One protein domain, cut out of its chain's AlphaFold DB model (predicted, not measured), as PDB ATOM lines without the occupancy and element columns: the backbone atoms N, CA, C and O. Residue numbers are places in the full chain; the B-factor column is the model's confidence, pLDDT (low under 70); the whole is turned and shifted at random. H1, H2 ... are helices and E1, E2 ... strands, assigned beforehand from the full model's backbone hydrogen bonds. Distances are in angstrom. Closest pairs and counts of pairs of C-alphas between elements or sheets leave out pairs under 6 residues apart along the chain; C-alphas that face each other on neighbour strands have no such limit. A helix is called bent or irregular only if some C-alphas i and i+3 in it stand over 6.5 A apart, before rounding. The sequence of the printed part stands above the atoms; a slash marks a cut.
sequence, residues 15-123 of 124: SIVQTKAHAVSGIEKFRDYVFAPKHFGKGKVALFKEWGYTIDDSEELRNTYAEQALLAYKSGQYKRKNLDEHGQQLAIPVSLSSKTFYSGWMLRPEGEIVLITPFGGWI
ATOM      1  N   SER A  15      20.979 108.773 258.009       81.56
ATOM      2  CA  SER A  15      22.298 109.417 257.982       81.56
ATOM      3  C   SER A  15      22.935 109.549 259.367       81.56
ATOM      4  O   SER A  15      24.139 109.333 259.509       81.56
ATOM      5  N   ILE A  16      22.143 109.856 260.400       81.12
ATOM      6  CA  ILE A  16      22.621 109.891 261.785       81.12
ATOM      7  C   ILE A  16      23.020 108.486 262.234       81.12
ATOM      8  O   ILE A  16      24.101 108.320 262.782       81.12
ATOM      9  N   VAL A  17      22.205 107.464 261.952       80.38
ATOM     10  CA  VAL A  17      22.555 106.074 262.293       80.38
ATOM     11  C   VAL A  17      23.857 105.661 261.604       80.38
ATOM     12  O   VAL A  17      24.749 105.112 262.239       80.38
ATOM     13  N   GLN A  18      24.027 105.983 260.323       83.38
ATOM     14  CA  GLN A  18      25.238 105.617 259.588       83.38
ATOM     15  C   GLN A  18      26.516 106.268 260.135       83.38
ATOM     16  O   GLN A  18      27.582 105.647 260.106       83.38
ATOM     17  N   THR A  19      26.412 107.490 260.657       85.81
ATOM     18  CA  THR A  19      27.565 108.281 261.119       85.81
ATOM     19  C   THR A  19      27.850 108.134 262.610       85.81
ATOM     20  O   THR A  19      29.014 108.156 262.997       85.81
ATOM     21  N   LYS A  20      26.819 107.957 263.443       88.56
ATOM     22  CA  LYS A  20      26.938 107.932 264.909       88.56
ATOM     23  C   LYS A  20      26.820 106.550 265.543       88.56
ATOM     24  O   LYS A  20      27.238 106.385 266.691       88.56
ATOM     25  N   ALA A  21      26.249 105.567 264.839       91.94
ATOM     26  CA  ALA A  21      26.116 104.234 265.407       91.94
ATOM     27  C   ALA A  21      27.491 103.658 265.736       91.94
ATOM     28  O   ALA A  21      28.427 103.736 264.936       91.94
ATOM     29  N   HIS A  22      27.567 103.040 266.904       95.50
ATOM     30  CA  HIS A  22      28.735 102.335 267.390       95.50
ATOM     31  C   HIS A  22      28.274 101.156 268.245       95.50
ATOM     32  O   HIS A  22      27.179 101.162 268.813       95.50
ATOM     33  N   ALA A  23      29.103 100.121 268.287       97.06
ATOM     34  CA  ALA A  23      28.831  98.914 269.044       97.06
ATOM     35  C   ALA A  23      29.749  98.863 270.263       97.06
ATOM     36  O   ALA A  23      30.968  98.931 270.132       97.06
ATOM     37  N   VAL A  24      29.154  98.723 271.444       96.38
ATOM     38  CA  VAL A  24      29.867  98.590 272.712       96.38
ATOM     39  C   VAL A  24      29.777  97.141 273.162       96.38
ATOM     40  O   VAL A  24      28.706  96.616 273.468       96.38
ATOM     41  N   SER A  25      30.928  96.493 273.202       94.88
ATOM     42  CA  SER A  25      31.090  95.140 273.708       94.88
ATOM     43  C   SER A  25      32.035  95.225 274.896       94.88
ATOM     44  O   SER A  25      33.164  95.678 274.738       94.88
ATOM     45  N   GLY A  26      31.567  94.886 276.094       93.31
ATOM     46  CA  GLY A  26      32.398  94.911 277.296       93.31
ATOM     47  C   GLY A  26      33.248  93.647 277.406       93.31
ATOM     48  O   GLY A  26      32.758  92.544 277.147       93.31
ATOM     49  N   ILE A  27      34.524  93.781 277.783       95.31
ATOM     50  CA  ILE A  27      35.425  92.623 277.933       95.31
ATOM     51  C   ILE A  27      34.910  91.644 279.000       95.31
ATOM     52  O   ILE A  27      35.067  90.432 278.861       95.31
ATOM     53  N   GLU A  28      34.216  92.145 280.024       93.44
ATOM     54  CA  GLU A  28      33.623  91.359 281.104       93.44
ATOM     55  C   GLU A  28      32.585  90.350 280.591       93.44
ATOM     56  O   GLU A  28      32.385  89.293 281.191       93.44
ATOM     57  N   LYS A  29      31.965  90.611 279.429       92.62
ATOM     58  CA  LYS A  29      31.054  89.656 278.779       92.62
ATOM     59  C   LYS A  29      31.765  88.381 278.355       92.62
ATOM     60  O   LYS A  29      31.150  87.315 278.372       92.62
ATOM     61  N   PHE A  30      33.041  88.473 278.005       93.06
ATOM     62  CA  PHE A  30      33.842  87.317 277.634       93.06
ATOM     63  C   PHE A  30      34.595  86.795 278.845       93.06
ATOM     64  O   PHE A  30      34.357  85.664 279.256       93.06
ATOM     65  N   ARG A  31      35.395  87.642 279.494       91.94
ATOM     66  CA  ARG A  31      36.251  87.258 280.619       91.94
ATOM     67  C   ARG A  31      35.467  86.706 281.813       91.94
ATOM     68  O   ARG A  31      35.770  85.621 282.304       91.94
ATOM     69  N   ASP A  32      34.435  87.430 282.244       89.81
ATOM     70  CA  ASP A  32      33.773  87.202 283.537       89.81
ATOM     71  C   ASP A  32      32.410  86.507 283.407       89.81
ATOM     72  O   ASP A  32      31.815  86.093 284.409       89.81
ATOM     73  N   TYR A  33      31.912  86.354 282.173       87.69
ATOM     74  CA  TYR A  33      30.669  85.649 281.868       87.69
ATOM     75  C   TYR A  33      30.894  84.410 280.990       87.69
ATOM     76  O   TYR A  33      30.640  83.305 281.462       87.69
ATOM     77  N   VAL A  34      31.397  84.534 279.755       89.44
ATOM     78  CA  VAL A  34      31.660  83.349 278.903       89.44
ATOM     79  C   VAL A  34      32.753  82.464 279.511       89.44
ATOM     80  O   VAL A  34      32.586  81.260 279.643       89.44
ATOM     81  N   PHE A  35      33.862  83.024 279.968       89.62
ATOM     82  CA  PHE A  35      34.972  82.236 280.508       89.62
ATOM     83  C   PHE A  35      34.959  82.139 282.034       89.62
ATOM     84  O   PHE A  35      35.932  81.686 282.638       89.62
ATOM     85  N   ALA A  36      33.831  82.469 282.669       86.81
ATOM     86  CA  ALA A  36      33.698  82.368 284.113       86.81
ATOM     87  C   ALA A  36      33.763  80.897 284.576       86.81
ATOM     88  O   ALA A  36      32.993  80.067 284.076       86.81
ATOM     89  N   PRO A  37      34.560  80.563 285.612       79.12
ATOM     90  CA  PRO A  37      34.675  79.193 286.119       79.12
ATOM     91  C   PRO A  37      33.340  78.558 286.526       79.12
ATOM     92  O   PRO A  37      33.117  77.370 286.308       79.12
ATOM     93  N   LYS A  38      32.399  79.361 287.042       77.19
ATOM     94  CA  LYS A  38      31.042  78.925 287.429       77.19
ATOM     95  C   LYS A  38      30.197  78.373 286.268       77.19
ATOM     96  O   LYS A  38      29.179  77.724 286.512       77.19
ATOM     97  N   HIS A  39      30.592  78.641 285.022       69.69
ATOM     98  CA  HIS A  39      29.929  78.161 283.809       69.69
ATOM     99  C   HIS A  39      30.681  77.002 283.134       69.69
ATOM    100  O   HIS A  39      30.222  76.481 282.116       69.69
ATOM    101  N   PHE A  40      31.803  76.546 283.705       67.44
ATOM    102  CA  PHE A  40      32.539  75.400 283.176       67.44
ATOM    103  C   PHE A  40      31.683  74.129 283.285       67.44
ATOM    104  O   PHE A  40      31.143  73.810 284.341       67.44
ATOM    105  N   GLY A  41      31.513  73.435 282.155       58.06
ATOM    106  CA  GLY A  41      30.691  72.227 282.055       58.06
ATOM    107  C   GLY A  41      29.177  72.463 281.971       58.06
ATOM    108  O   GLY A  41      28.423  71.494 282.014       58.06
ATOM    109  N   LYS A  42      28.698  73.714 281.850       59.34
ATOM    110  CA  LYS A  42      27.257  74.014 281.761       59.34
ATOM    111  C   LYS A  42      26.883  74.830 280.520       59.34
ATOM    112  O   LYS A  42      27.279  75.981 280.356       59.34
ATOM    113  N   GLY A  43      25.975  74.268 279.719       67.81
ATOM    114  CA  GLY A  43      25.125  74.998 278.776       67.81
ATOM    115  C   GLY A  43      25.832  75.651 277.582       67.81
ATOM    116  O   GLY A  43      26.851  75.182 277.091       67.81
ATOM    117  N   LYS A  44      25.244  76.759 277.111       66.50
ATOM    118  CA  LYS A  44      25.562  77.492 275.864       66.50
ATOM    119  C   LYS A  44      26.977  78.097 275.810       66.50
ATOM    120  O   LYS A  44      27.394  78.592 274.772       66.50
ATOM    121  N   VAL A  45      27.688  78.078 276.933       67.56
ATOM    122  CA  VAL A  45      29.009  78.680 277.125       67.56
ATOM    123  C   VAL A  45      30.144  77.686 276.837       67.56
ATOM    124  O   VAL A  45      31.207  78.092 276.376       67.56
ATOM    125  N   ALA A  46      29.901  76.378 277.002       78.25
ATOM    126  CA  ALA A  46      30.850  75.330 276.612       78.25
ATOM    127  C   ALA A  46      31.203  75.381 275.114       78.25
ATOM    128  O   ALA A  46      32.334  75.085 274.738       78.25
ATOM    129  N   LEU A  47      30.269  75.869 274.290       86.25
ATOM    130  CA  LEU A  47      30.435  76.040 272.848       86.25
ATOM    131  C   LEU A  47      31.667  76.875 272.479       86.25
ATOM    132  O   LEU A  47      32.372  76.525 271.545       86.25
ATOM    133  N   PHE A  48      31.973  77.941 273.224       90.19
ATOM    134  CA  PHE A  48      33.131  78.788 272.913       90.19
ATOM    135  C   PHE A  48      34.446  78.020 273.062       90.19
ATOM    136  O   PHE A  48      35.322  78.151 272.213       90.19
ATOM    137  N   LYS A  49      34.549  77.155 274.079       88.06
ATOM    138  CA  LYS A  49      35.705  76.267 274.257       88.06
ATOM    139  C   LYS A  49      35.759  75.184 273.182       88.06
ATOM    140  O   LYS A  49      36.829  74.913 272.654       88.06
ATOM    141  N   GLU A  50      34.616  74.591 272.828       88.81
ATOM    142  CA  GLU A  50      34.524  73.621 271.723       88.81
ATOM    143  C   GLU A  50      34.936  74.228 270.375       88.81
ATOM    144  O   GLU A  50      35.469  73.533 269.516       88.81
ATOM    145  N   TRP A  51      34.716  75.530 270.191       92.06
ATOM    146  CA  TRP A  51      35.139  76.278 269.006       92.06
ATOM    147  C   TRP A  51      36.602  76.733 269.044       92.06
ATOM    148  O   TRP A  51      37.045  77.356 268.079       92.06
ATOM    149  N   GLY A  52      37.334  76.410 270.115       92.56
ATOM    150  CA  GLY A  52      38.761  76.691 270.268       92.56
ATOM    151  C   GLY A  52      39.099  77.970 271.035       92.56
ATOM    152  O   GLY A  52      40.277  78.278 271.150       92.56
ATOM    153  N   TYR A  53      38.111  78.692 271.577       93.56
ATOM    154  CA  TYR A  53      38.354  79.935 272.309       93.56
ATOM    155  C   TYR A  53      38.585  79.716 273.805       93.56
ATOM    156  O   TYR A  53      37.978  78.865 274.466       93.56
ATOM    157  N   THR A  54      39.420  80.577 274.358       92.81
ATOM    158  CA  THR A  54      39.859  80.621 275.744       92.81
ATOM    159  C   THR A  54      39.679  82.029 276.315       92.81
ATOM    160  O   THR A  54      39.276  82.963 275.623       92.81
ATOM    161  N   ILE A  55      39.975  82.194 277.607       92.69
ATOM    162  CA  ILE A  55      39.915  83.511 278.251       92.69
ATOM    163  C   ILE A  55      40.888  84.517 277.621       92.69
ATOM    164  O   ILE A  55      40.576  85.708 277.606       92.69
ATOM    165  N   ASP A  56      42.004  84.049 277.060       95.31
ATOM    166  CA  ASP A  56      43.021  84.898 276.434       95.31
ATOM    167  C   ASP A  56      42.497  85.546 275.139       95.31
ATOM    168  O   ASP A  56      42.900  86.652 274.786       95.31
ATOM    169  N   ASP A  57      41.485  84.938 274.512       95.88
ATOM    170  CA  ASP A  57      40.830  85.441 273.299       95.88
ATOM    171  C   ASP A  57      39.735  86.485 273.596       95.88
ATOM    172  O   ASP A  57      39.034  86.943 272.693       95.88
ATOM    173  N   SER A  58      39.540  86.878 274.862       95.38
ATOM    174  CA  SER A  58      38.448  87.782 275.267       95.38
ATOM    175  C   SER A  58      38.493  89.140 274.562       95.38
ATOM    176  O   SER A  58      37.446  89.691 274.228       95.38
ATOM    177  N   GLU A  59      39.690  89.687 274.346       97.00
ATOM    178  CA  GLU A  59      39.893  90.957 273.636       97.00
ATOM    179  C   GLU A  59      39.539  90.835 272.147       97.00
ATOM    180  O   GLU A  59      38.810  91.674 271.612       97.00
ATOM    181  N   GLU A  60      39.984  89.759 271.490       96.94
ATOM    182  CA  GLU A  60      39.653  89.481 270.090       96.94
ATOM    183  C   GLU A  60      38.143  89.310 269.918       96.94
ATOM    184  O   GLU A  60      37.523  90.019 269.124       96.94
ATOM    185  N   LEU A  61      37.526  88.451 270.733       96.62
ATOM    186  CA  LEU A  61      36.086  88.210 270.708       96.62
ATOM    187  C   LEU A  61      35.294  89.501 270.926       96.62
ATOM    188  O   LEU A  61      34.315  89.751 270.220       96.62
ATOM    189  N   ARG A  62      35.722  90.359 271.859       96.81
ATOM    190  CA  ARG A  62      35.086  91.659 272.094       96.81
ATOM    191  C   ARG A  62      35.062  92.510 270.829       96.81
ATOM    192  O   ARG A  62      33.999  93.031 270.476       96.81
ATOM    193  N   ASN A  63      36.206  92.625 270.159       97.62
ATOM    194  CA  ASN A  63      36.364  93.446 268.962       97.62
ATOM    195  C   ASN A  63      35.598  92.840 267.776       97.62
ATOM    196  O   ASN A  63      34.793  93.533 267.157       97.62
ATOM    197  N   THR A  64      35.730  91.530 267.542       97.62
ATOM    198  CA  THR A  64      34.995  90.805 266.495       97.62
ATOM    199  C   THR A  64      33.481  90.967 266.643       97.62
ATOM    200  O   THR A  64      32.782  91.211 265.659       97.62
ATOM    201  N   TYR A  65      32.951  90.876 267.867       98.00
ATOM    202  CA  TYR A  65      31.523  91.089 268.111       98.00
ATOM    203  C   TYR A  65      31.096  92.520 267.803       98.00
ATOM    204  O   TYR A  65      30.067  92.712 267.159       98.00
ATOM    205  N   ALA A  66      31.858  93.515 268.264       98.06
ATOM    206  CA  ALA A  66      31.539  94.918 268.029       98.06
ATOM    207  C   ALA A  66      31.540  95.253 266.528       98.06
ATOM    208  O   ALA A  66      30.593  95.864 266.033       98.06
ATOM    209  N   GLU A  67      32.548  94.789 265.790       98.00
ATOM    210  CA  GLU A  67      32.663  94.996 264.345       98.00
ATOM    211  C   GLU A  67      31.503  94.356 263.577       98.00
ATOM    212  O   GLU A  67      30.787  95.043 262.839       98.00
ATOM    213  N   GLN A  68      31.260  93.056 263.786       98.25
ATOM    214  CA  GLN A  68      30.175  92.344 263.106       98.25
ATOM    215  C   GLN A  68      28.810  92.945 263.451       98.25
ATOM    216  O   GLN A  68      27.964  93.123 262.569       98.25
ATOM    217  N   ALA A  69      28.594  93.313 264.716       98.00
ATOM    218  CA  ALA A  69      27.319  93.862 265.136       98.00
ATOM    219  C   ALA A  69      27.050  95.251 264.572       98.00
ATOM    220  O   ALA A  69      25.920  95.536 264.172       98.00
ATOM    221  N   LEU A  70      28.076  96.098 264.481       97.12
ATOM    222  CA  LEU A  70      27.944  97.415 263.878       97.12
ATOM    223  C   LEU A  70      27.580  97.317 262.390       97.12
ATOM    224  O   LEU A  70      26.673  98.016 261.931       97.12
ATOM    225  N   LEU A  71      28.246  96.427 261.650       96.56
ATOM    226  CA  LEU A  71      27.959  96.175 260.234       96.56
ATOM    227  C   LEU A  71      26.531  95.655 260.033       96.56
ATOM    228  O   LEU A  71      25.785  96.168 259.194       96.56
ATOM    229  N   ALA A  72      26.123  94.673 260.835       96.56
ATOM    230  CA  ALA A  72      24.783  94.103 260.785       96.56
ATOM    231  C   ALA A  72      23.704  95.133 261.162       96.56
ATOM    232  O   ALA A  72      22.672  95.233 260.502       96.56
ATOM    233  N   TYR A  73      23.949  95.963 262.178       95.06
ATOM    234  CA  TYR A  73      23.026  97.020 262.580       95.06
ATOM    235  C   TYR A  73      22.840  98.080 261.490       95.06
ATOM    236  O   TYR A  73      21.704  98.383 261.118       95.06
ATOM    237  N   LYS A  74      23.937  98.583 260.910       92.88
ATOM    238  CA  LYS A  74      23.903  99.584 259.827       92.88
ATOM    239  C   LYS A  74      23.235  99.068 258.552       92.88
ATOM    240  O   LYS A  74      22.614  99.846 257.834       92.88
ATOM    241  N   SER A  75      23.341  97.769 258.282       92.00
ATOM    242  CA  SER A  75      22.723  97.118 257.120       92.00
ATOM    243  C   SER A  75      21.305  96.592 257.377       92.00
ATOM    244  O   SER A  75      20.689  96.035 256.471       92.00
ATOM    245  N   GLY A  76      20.763  96.754 258.591       91.94
ATOM    246  CA  GLY A  76      19.435  96.241 258.942       91.94
ATOM    247  C   GLY A  76      19.369  94.720 259.134       91.94
ATOM    248  O   GLY A  76      18.279  94.161 259.233       91.94
ATOM    249  N   GLN A  77      20.511  94.037 259.205       95.56
ATOM    250  CA  GLN A  77      20.616  92.586 259.361       95.56
ATOM    251  C   GLN A  77      20.476  92.166 260.830       95.56
ATOM    252  O   GLN A  77      21.407  91.673 261.459       95.56
ATOM    253  N   TYR A  78      19.293  92.358 261.408       95.38
ATOM    254  CA  TYR A  78      19.001  91.957 262.784       95.38
ATOM    255  C   TYR A  78      17.516  91.653 262.981       95.38
ATOM    256  O   TYR A  78      16.655  92.083 262.216       95.38
ATOM    257  N   LYS A  79      17.189  90.928 264.052       95.75
ATOM    258  CA  LYS A  79      15.801  90.704 264.479       95.75
ATOM    259  C   LYS A  79      15.494  91.572 265.692       95.75
ATOM    260  O   LYS A  79      16.192  91.489 266.699       95.75
ATOM    261  N   ARG A  80      14.421  92.362 265.631       94.31
ATOM    262  CA  ARG A  80      13.883  93.046 266.818       94.31
ATOM    263  C   ARG A  80      13.317  92.007 267.788       94.31
ATOM    264  O   ARG A  80      12.629  91.074 267.375       94.31
ATOM    265  N   LYS A  81      13.659  92.149 269.062       92.44
ATOM    266  CA  LYS A  81      13.189  91.320 270.176       92.44
ATOM    267  C   LYS A  81      12.299  92.162 271.092       92.44
ATOM    268  O   LYS A  81      11.659  93.100 270.620       92.44
ATOM    269  N   ASN A  82      12.213  91.803 272.367       87.94
ATOM    270  CA  ASN A  82      11.375  92.513 273.323       87.94
ATOM    271  C   ASN A  82      11.803  93.981 273.440       87.94
ATOM    272  O   ASN A  82      12.989  94.309 273.365       87.94
ATOM    273  N   LEU A  83      10.801  94.840 273.591       85.69
ATOM    274  CA  LEU A  83      10.953  96.221 274.015       85.69
ATOM    275  C   LEU A  83      10.546  96.256 275.487       85.69
ATOM    276  O   LEU A  83       9.396  95.950 275.797       85.69
ATOM    277  N   ASP A  84      11.489  96.569 276.365       81.38
ATOM    278  CA  ASP A  84      11.265  96.687 277.807       81.38
ATOM    279  C   ASP A  84      11.702  98.072 278.312       81.38
ATOM    280  O   ASP A  84      12.015  98.969 277.522       81.38
ATOM    281  N   GLU A  85      11.688  98.266 279.631       79.19
ATOM    282  CA  GLU A  85      12.101  99.516 280.280       79.19
ATOM    283  C   GLU A  85      13.566  99.899 280.008       79.19
ATOM    284  O   GLU A  85      13.928 101.072 280.085       79.19
ATOM    285  N   HIS A  86      14.416  98.933 279.648       78.38
ATOM    286  CA  HIS A  86      15.815  99.166 279.312       78.38
ATOM    287  C   HIS A  86      16.016  99.503 277.832       78.38
ATOM    288  O   HIS A  86      17.045 100.090 277.487       78.38
ATOM    289  N   GLY A  87      15.053  99.177 276.969       83.69
ATOM    290  CA  GLY A  87      15.054  99.563 275.564       83.69
ATOM    291  C   GLY A  87      14.693  98.428 274.614       83.69
ATOM    292  O   GLY A  87      14.127  97.398 274.983       83.69
ATOM    293  N   GLN A  88      14.982  98.650 273.333       92.00
ATOM    294  CA  GLN A  88      14.716  97.671 272.285       92.00
ATOM    295  C   GLN A  88      15.863  96.662 272.227       92.00
ATOM    296  O   GLN A  88      16.983  97.007 271.856       92.00
ATOM    297  N   GLN A  89      15.575  95.391 272.492       95.00
ATOM    298  CA  GLN A  89      16.550  94.324 272.292       95.00
ATOM    299  C   GLN A  89      16.643  93.938 270.810       95.00
ATOM    300  O   GLN A  89      15.633  93.870 270.101       95.00
ATOM    301  N   LEU A  90      17.852  93.647 270.346       96.44
ATOM    302  CA  LEU A  90      18.181  93.206 268.998       96.44
ATOM    303  C   LEU A  90      18.880  91.847 269.075       96.44
ATOM    304  O   LEU A  90      19.768  91.635 269.896       96.44
ATOM    305  N   ALA A  91      18.491  90.924 268.205       97.56
ATOM    306  CA  ALA A  91      19.240  89.704 267.944       97.56
ATOM    307  C   ALA A  91      20.041  89.899 266.656       97.56
ATOM    308  O   ALA A  91      19.456  90.023 265.576       97.56
ATOM    309  N   ILE A  92      21.363  89.940 266.789       98.12
ATOM    310  CA  ILE A  92      22.299  90.262 265.712       98.12
ATOM    311  C   ILE A  92      23.120  89.010 265.375       98.12
ATOM    312  O   ILE A  92      23.643  88.376 266.297       98.12
ATOM    313  N   PRO A  93      23.192  88.595 264.098       97.94
ATOM    314  CA  PRO A  93      23.994  87.449 263.691       97.94
ATOM    315  C   PRO A  93      25.483  87.719 263.938       97.94
ATOM    316  O   PRO A  93      25.989  88.781 263.587       97.94
ATOM    317  N   VAL A  94      26.168  86.747 264.529       97.06
ATOM    318  CA  VAL A  94      27.624  86.717 264.687       97.06
ATOM    319  C   VAL A  94      28.128  85.366 264.201       97.06
ATOM    320  O   VAL A  94      27.502  84.333 264.456       97.06
ATOM    321  N   SER A  95      29.254  85.390 263.496       96.75
ATOM    322  CA  SER A  95      29.952  84.212 262.994       96.75
ATOM    323  C   SER A  95      31.287  84.037 263.707       96.75
ATOM    324  O   SER A  95      32.126  84.935 263.664       96.75
ATOM    325  N   LEU A  96      31.484  82.868 264.315       95.12
ATOM    326  CA  LEU A  96      32.744  82.410 264.913       95.12
ATOM    327  C   LEU A  96      33.003  80.965 264.487       95.12
ATOM    328  O   LEU A  96      32.055  80.182 264.442       95.12
ATOM    329  N   SER A  97      34.250  80.592 264.195       92.44
ATOM    330  CA  SER A  97      34.640  79.208 263.851       92.44
ATOM    331  C   SER A  97      33.673  78.505 262.873       92.44
ATOM    332  O   SER A  97      33.249  77.369 263.090       92.44
ATOM    333  N   SER A  98      33.267  79.209 261.807       89.94
ATOM    334  CA  SER A  98      32.308  78.739 260.784       89.94
ATOM    335  C   SER A  98      30.896  78.401 261.297       89.94
ATOM    336  O   SER A  98      30.120  77.720 260.622       89.94
ATOM    337  N   LYS A  99      30.537  78.870 262.492       92.56
ATOM    338  CA  LYS A  99      29.209  78.770 263.097       92.56
ATOM    339  C   LYS A  99      28.583  80.154 263.165       92.56
ATOM    340  O   LYS A  99      29.214  81.085 263.650       92.56
ATOM    341  N   THR A 100      27.324  80.269 262.751       95.38
ATOM    342  CA  THR A 100      26.570  81.525 262.852       95.38
ATOM    343  C   THR A 100      25.396  81.370 263.811       95.38
ATOM    344  O   THR A 100      24.603  80.430 263.721       95.38
ATOM    345  N   PHE A 101      25.276  82.305 264.746       95.56
ATOM    346  CA  PHE A 101      24.241  82.325 265.775       95.56
ATOM    347  C   PHE A 101      23.851  83.770 266.093       95.56
ATOM    348  O   PHE A 101      24.510  84.721 265.678       95.56
ATOM    349  N   TYR A 102      22.753  83.957 266.818       96.88
ATOM    350  CA  TYR A 102      22.376  85.271 267.319       96.88
ATOM    351  C   TYR A 102      23.141  85.602 268.590       96.88
ATOM    352  O   TYR A 102      23.149  84.815 269.531       96.88
ATOM    353  N   SER A 103      23.681  86.811 268.648       96.62
ATOM    354  CA  SER A 103      24.048  87.515 269.874       96.62
ATOM    355  C   SER A 103      22.943  88.517 270.234       96.62
ATOM    356  O   SER A 103      22.178  88.959 269.373       96.62
ATOM    357  N   GLY A 104      22.796  88.828 271.520       96.31
ATOM    358  CA  GLY A 104      21.804  89.770 272.030       96.31
ATOM    359  C   GLY A 104      22.422  91.134 272.304       96.31
ATOM    360  O   GLY A 104      23.413  91.215 273.030       96.31
ATOM    361  N   TRP A 105      21.797  92.188 271.787       97.31
ATOM    362  CA  TRP A 105      22.228  93.580 271.920       97.31
ATOM    363  C   TRP A 105      21.080  94.464 272.401       97.31
ATOM    364  O   TRP A 105      19.930  94.238 272.037       97.31
ATOM    365  N   MET A 106      21.379  95.479 273.202       95.62
ATOM    366  CA  MET A 106      20.425  96.507 273.610       95.62
ATOM    367  C   MET A 106      20.628  97.752 272.755       95.62
ATOM    368  O   MET A 106      21.733  98.287 272.719       95.62
ATOM    369  N   LEU A 107      19.571  98.223 272.095       92.50
ATOM    370  CA  LEU A 107      19.588  99.497 271.389       92.50
ATOM    371  C   LEU A 107      19.408 100.647 272.382       92.50
ATOM    372  O   LEU A 107      18.434 100.693 273.137       92.50
ATOM    373  N   ARG A 108      20.335 101.598 272.329       88.25
ATOM    374  CA  ARG A 108      20.355 102.837 273.101       88.25
ATOM    375  C   ARG A 108      20.132 104.043 272.170       88.25
ATOM    376  O   ARG A 108      20.102 103.888 270.943       88.25
ATOM    377  N   PRO A 109      19.888 105.246 272.720       82.38
ATOM    378  CA  PRO A 109      19.757 106.458 271.915       82.38
ATOM    379  C   PRO A 109      20.945 106.682 270.965       82.38
ATOM    380  O   PRO A 109      22.044 106.191 271.189       82.38
ATOM    381  N   GLU A 110      20.706 107.424 269.882       80.38
ATOM    382  CA  GLU A 110      21.717 107.771 268.859       80.38
ATOM    383  C   GLU A 110      22.360 106.592 268.104       80.38
ATOM    384  O   GLU A 110      23.286 106.795 267.321       80.38
ATOM    385  N   GLY A 111      21.812 105.382 268.240       86.19
ATOM    386  CA  GLY A 111      22.268 104.208 267.494       86.19
ATOM    387  C   GLY A 111      23.424 103.461 268.157       86.19
ATOM    388  O   GLY A 111      24.044 102.623 267.503       86.19
ATOM    389  N   GLU A 112      23.711 103.738 269.431       92.00
ATOM    390  CA  GLU A 112      24.560 102.868 270.243       92.00
ATOM    391  C   GLU A 112      23.868 101.508 270.430       92.00
ATOM    392  O   GLU A 112      22.686 101.429 270.781       92.00
ATOM    393  N   ILE A 113      24.610 100.426 270.205       95.56
ATOM    394  CA  ILE A 113      24.179  99.068 270.539       95.56
ATOM    395  C   ILE A 113      25.144  98.465 271.554       95.56
ATOM    396  O   ILE A 113      26.354  98.477 271.351       95.56
ATOM    397  N   VAL A 114      24.616  97.906 272.642       97.00
ATOM    398  CA  VAL A 114      25.426  97.345 273.736       97.00
ATOM    399  C   VAL A 114      25.224  95.839 273.829       97.00
ATOM    400  O   VAL A 114      24.084  95.377 273.915       97.00
ATOM    401  N   LEU A 115      26.307  95.062 273.844       97.44
ATOM    402  CA  LEU A 115      26.239  93.608 273.973       97.44
ATOM    403  C   LEU A 115      25.662  93.227 275.343       97.44
ATOM    404  O   LEU A 115      26.231  93.546 276.387       97.44
ATOM    405  N   ILE A 116      24.552  92.490 275.353       94.94
ATOM    406  CA  ILE A 116      23.943  91.970 276.588       94.94
ATOM    407  C   ILE A 116      24.214  90.478 276.762       94.94
ATOM    408  O   ILE A 116      24.564  90.059 277.869       94.94
ATOM    409  N   THR A 117      24.139  89.713 275.667       92.94
ATOM    410  CA  THR A 117      24.213  88.248 275.672       92.94
ATOM    411  C   THR A 117      25.090  87.763 274.514       92.94
ATOM    412  O   THR A 117      24.636  87.809 273.371       92.94
ATOM    413  N   PRO A 118      26.301  87.237 274.773       94.31
ATOM    414  CA  PRO A 118      27.180  86.723 273.717       94.31
ATOM    415  C   PRO A 118      26.532  85.628 272.859       94.31
ATOM    416  O   PRO A 118      26.641  85.655 271.640       94.31
ATOM    417  N   PHE A 119      25.757  84.720 273.465       93.56
ATOM    418  CA  PHE A 119      25.040  83.665 272.742       93.56
ATOM    419  C   PHE A 119      23.534  83.670 273.052       93.56
ATOM    420  O   PHE A 119      23.076  83.214 274.102       93.56
ATOM    421  N   GLY A 120      22.747  84.182 272.109       91.06
ATOM    422  CA  GLY A 120      21.284  84.253 272.121       91.06
ATOM    423  C   GLY A 120      20.577  83.056 271.469       91.06
ATOM    424  O   GLY A 120      19.363  82.915 271.629       91.06
ATOM    425  N   GLY A 121      21.309  82.168 270.790       91.75
ATOM    426  CA  GLY A 121      20.783  80.943 270.175       91.75
ATOM    427  C   GLY A 121      21.072  80.833 268.679       91.75
ATOM    428  O   GLY A 121      21.448  81.804 268.033       91.75
ATOM    429  N   TRP A 122      20.878  79.638 268.124       93.06
ATOM    430  CA  TRP A 122      21.116  79.362 266.708       93.06
ATOM    431  C   TRP A 122      20.189  80.161 265.787       93.06
ATOM    432  O   TRP A 122      19.022  80.404 266.114       93.06
ATOM    433  N   ILE A 123      20.715  80.543 264.623       92.50
ATOM    434  CA  ILE A 123      19.877  81.026 263.528       92.50
ATOM    435  C   ILE A 123      19.072  79.830 263.009       92.50
ATOM    436  O   ILE A 123      19.630  78.759 262.784       92.50
TER     437      ILE A 123
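Overview. This is residues 15 to 123 of the 124 residues of an uncharacterized protein of Clostridiales bacterium (UniProt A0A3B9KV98). A strongly twisted sheet of five strands curls round one long helix, H4, which packs on one of its faces. H1 lies at one end of the elongated whole, and H2 and H3 lie toward the other end, where they graze the sheet. The printed part has 109 residues, with four named helices and five named strands in the order H1 E1 H2 H3 H4 E2 E3 E4 E5. The sheet runs E1 E5 E4 E3 E2 and is mixed, and the class is mixed, helices and strands. It is compact, with a radius of gyration of the C-alphas of 13.7 A, and spans 43 by 26 by 24 A.

Arrangement. H1, residues 15 to 20, is close but not clearly touching H4, residues 55 to 74, at a shallow tilt of 18 degrees, opposite ways; their closest C-alphas, Gln 18 and Lys 74, are 6.2 A apart. E1, residues 22 to 24, is an edge strand and the parallel neighbour of E5, residues 112 to 122, with N 24 and O 113 at 2.8 A. H2, residues 28 to 34, touches residues 55 to 62 of H4 about perpendicular, at 85 degrees; the closest C-alphas, Phe 30 and Ser 58, are 5.2 A apart. H3, residues 43 to 50, is close but not clearly touching H2, with the C-alphas of Val 34 and Val 45 closest at 5.7 A. H4 is irregular, with C-alphas 56 and 59 7.4 A apart, and has a kink of 28 degrees near residue 62. E2, residues 79 to 84, E3, residues 87 to 96, E4, residues 99 to 107, and E5 form a meander, each strand the antiparallel neighbour of the one before. Within hydrogen-bond range are N 81 and O 89 of the hairpin E2 and E3, 2.8 A, N 90 and O 105 of the hairpin E3 and E4, 2.7 A, and N 120 and O 102 of the hairpin E4 and E5, 2.7 A. H4 and the sheet make two layers, a helix on one face of a sheet; the C-alphas of Ala 69 and Ile 92 are the closest of H4 and E3, at 6.2 A. Every O i to N i+4 pair is within range in H1, against 2 of 3 in H2, 14 of 16 in H4 and 1 of 4 in H3, where 4 of 5 O i to N i+3 pairs are.

Along the chain. H1 begins at C-alpha 15, (22.298, 109.417, 257.982). H4 is 29.2 A long and begins at C-alpha 55, (39.915, 83.511, 278.251). E3 is 26.8 A long, E4 24.3 A, and E5, which bends by 69 degrees at residue 116, 24.0 A. E5 ends at C-alpha 122, (21.116, 79.362, 266.708).

Size, cuts and confidence. The two C-alphas farthest apart, Ser 15 and Gly 41, are 45.1 A apart. The printed part has no cut and no long link. Its mean pLDDT is 90.4, and residues 39 to 45, of which 43 to 45 belong to H3, are under 70.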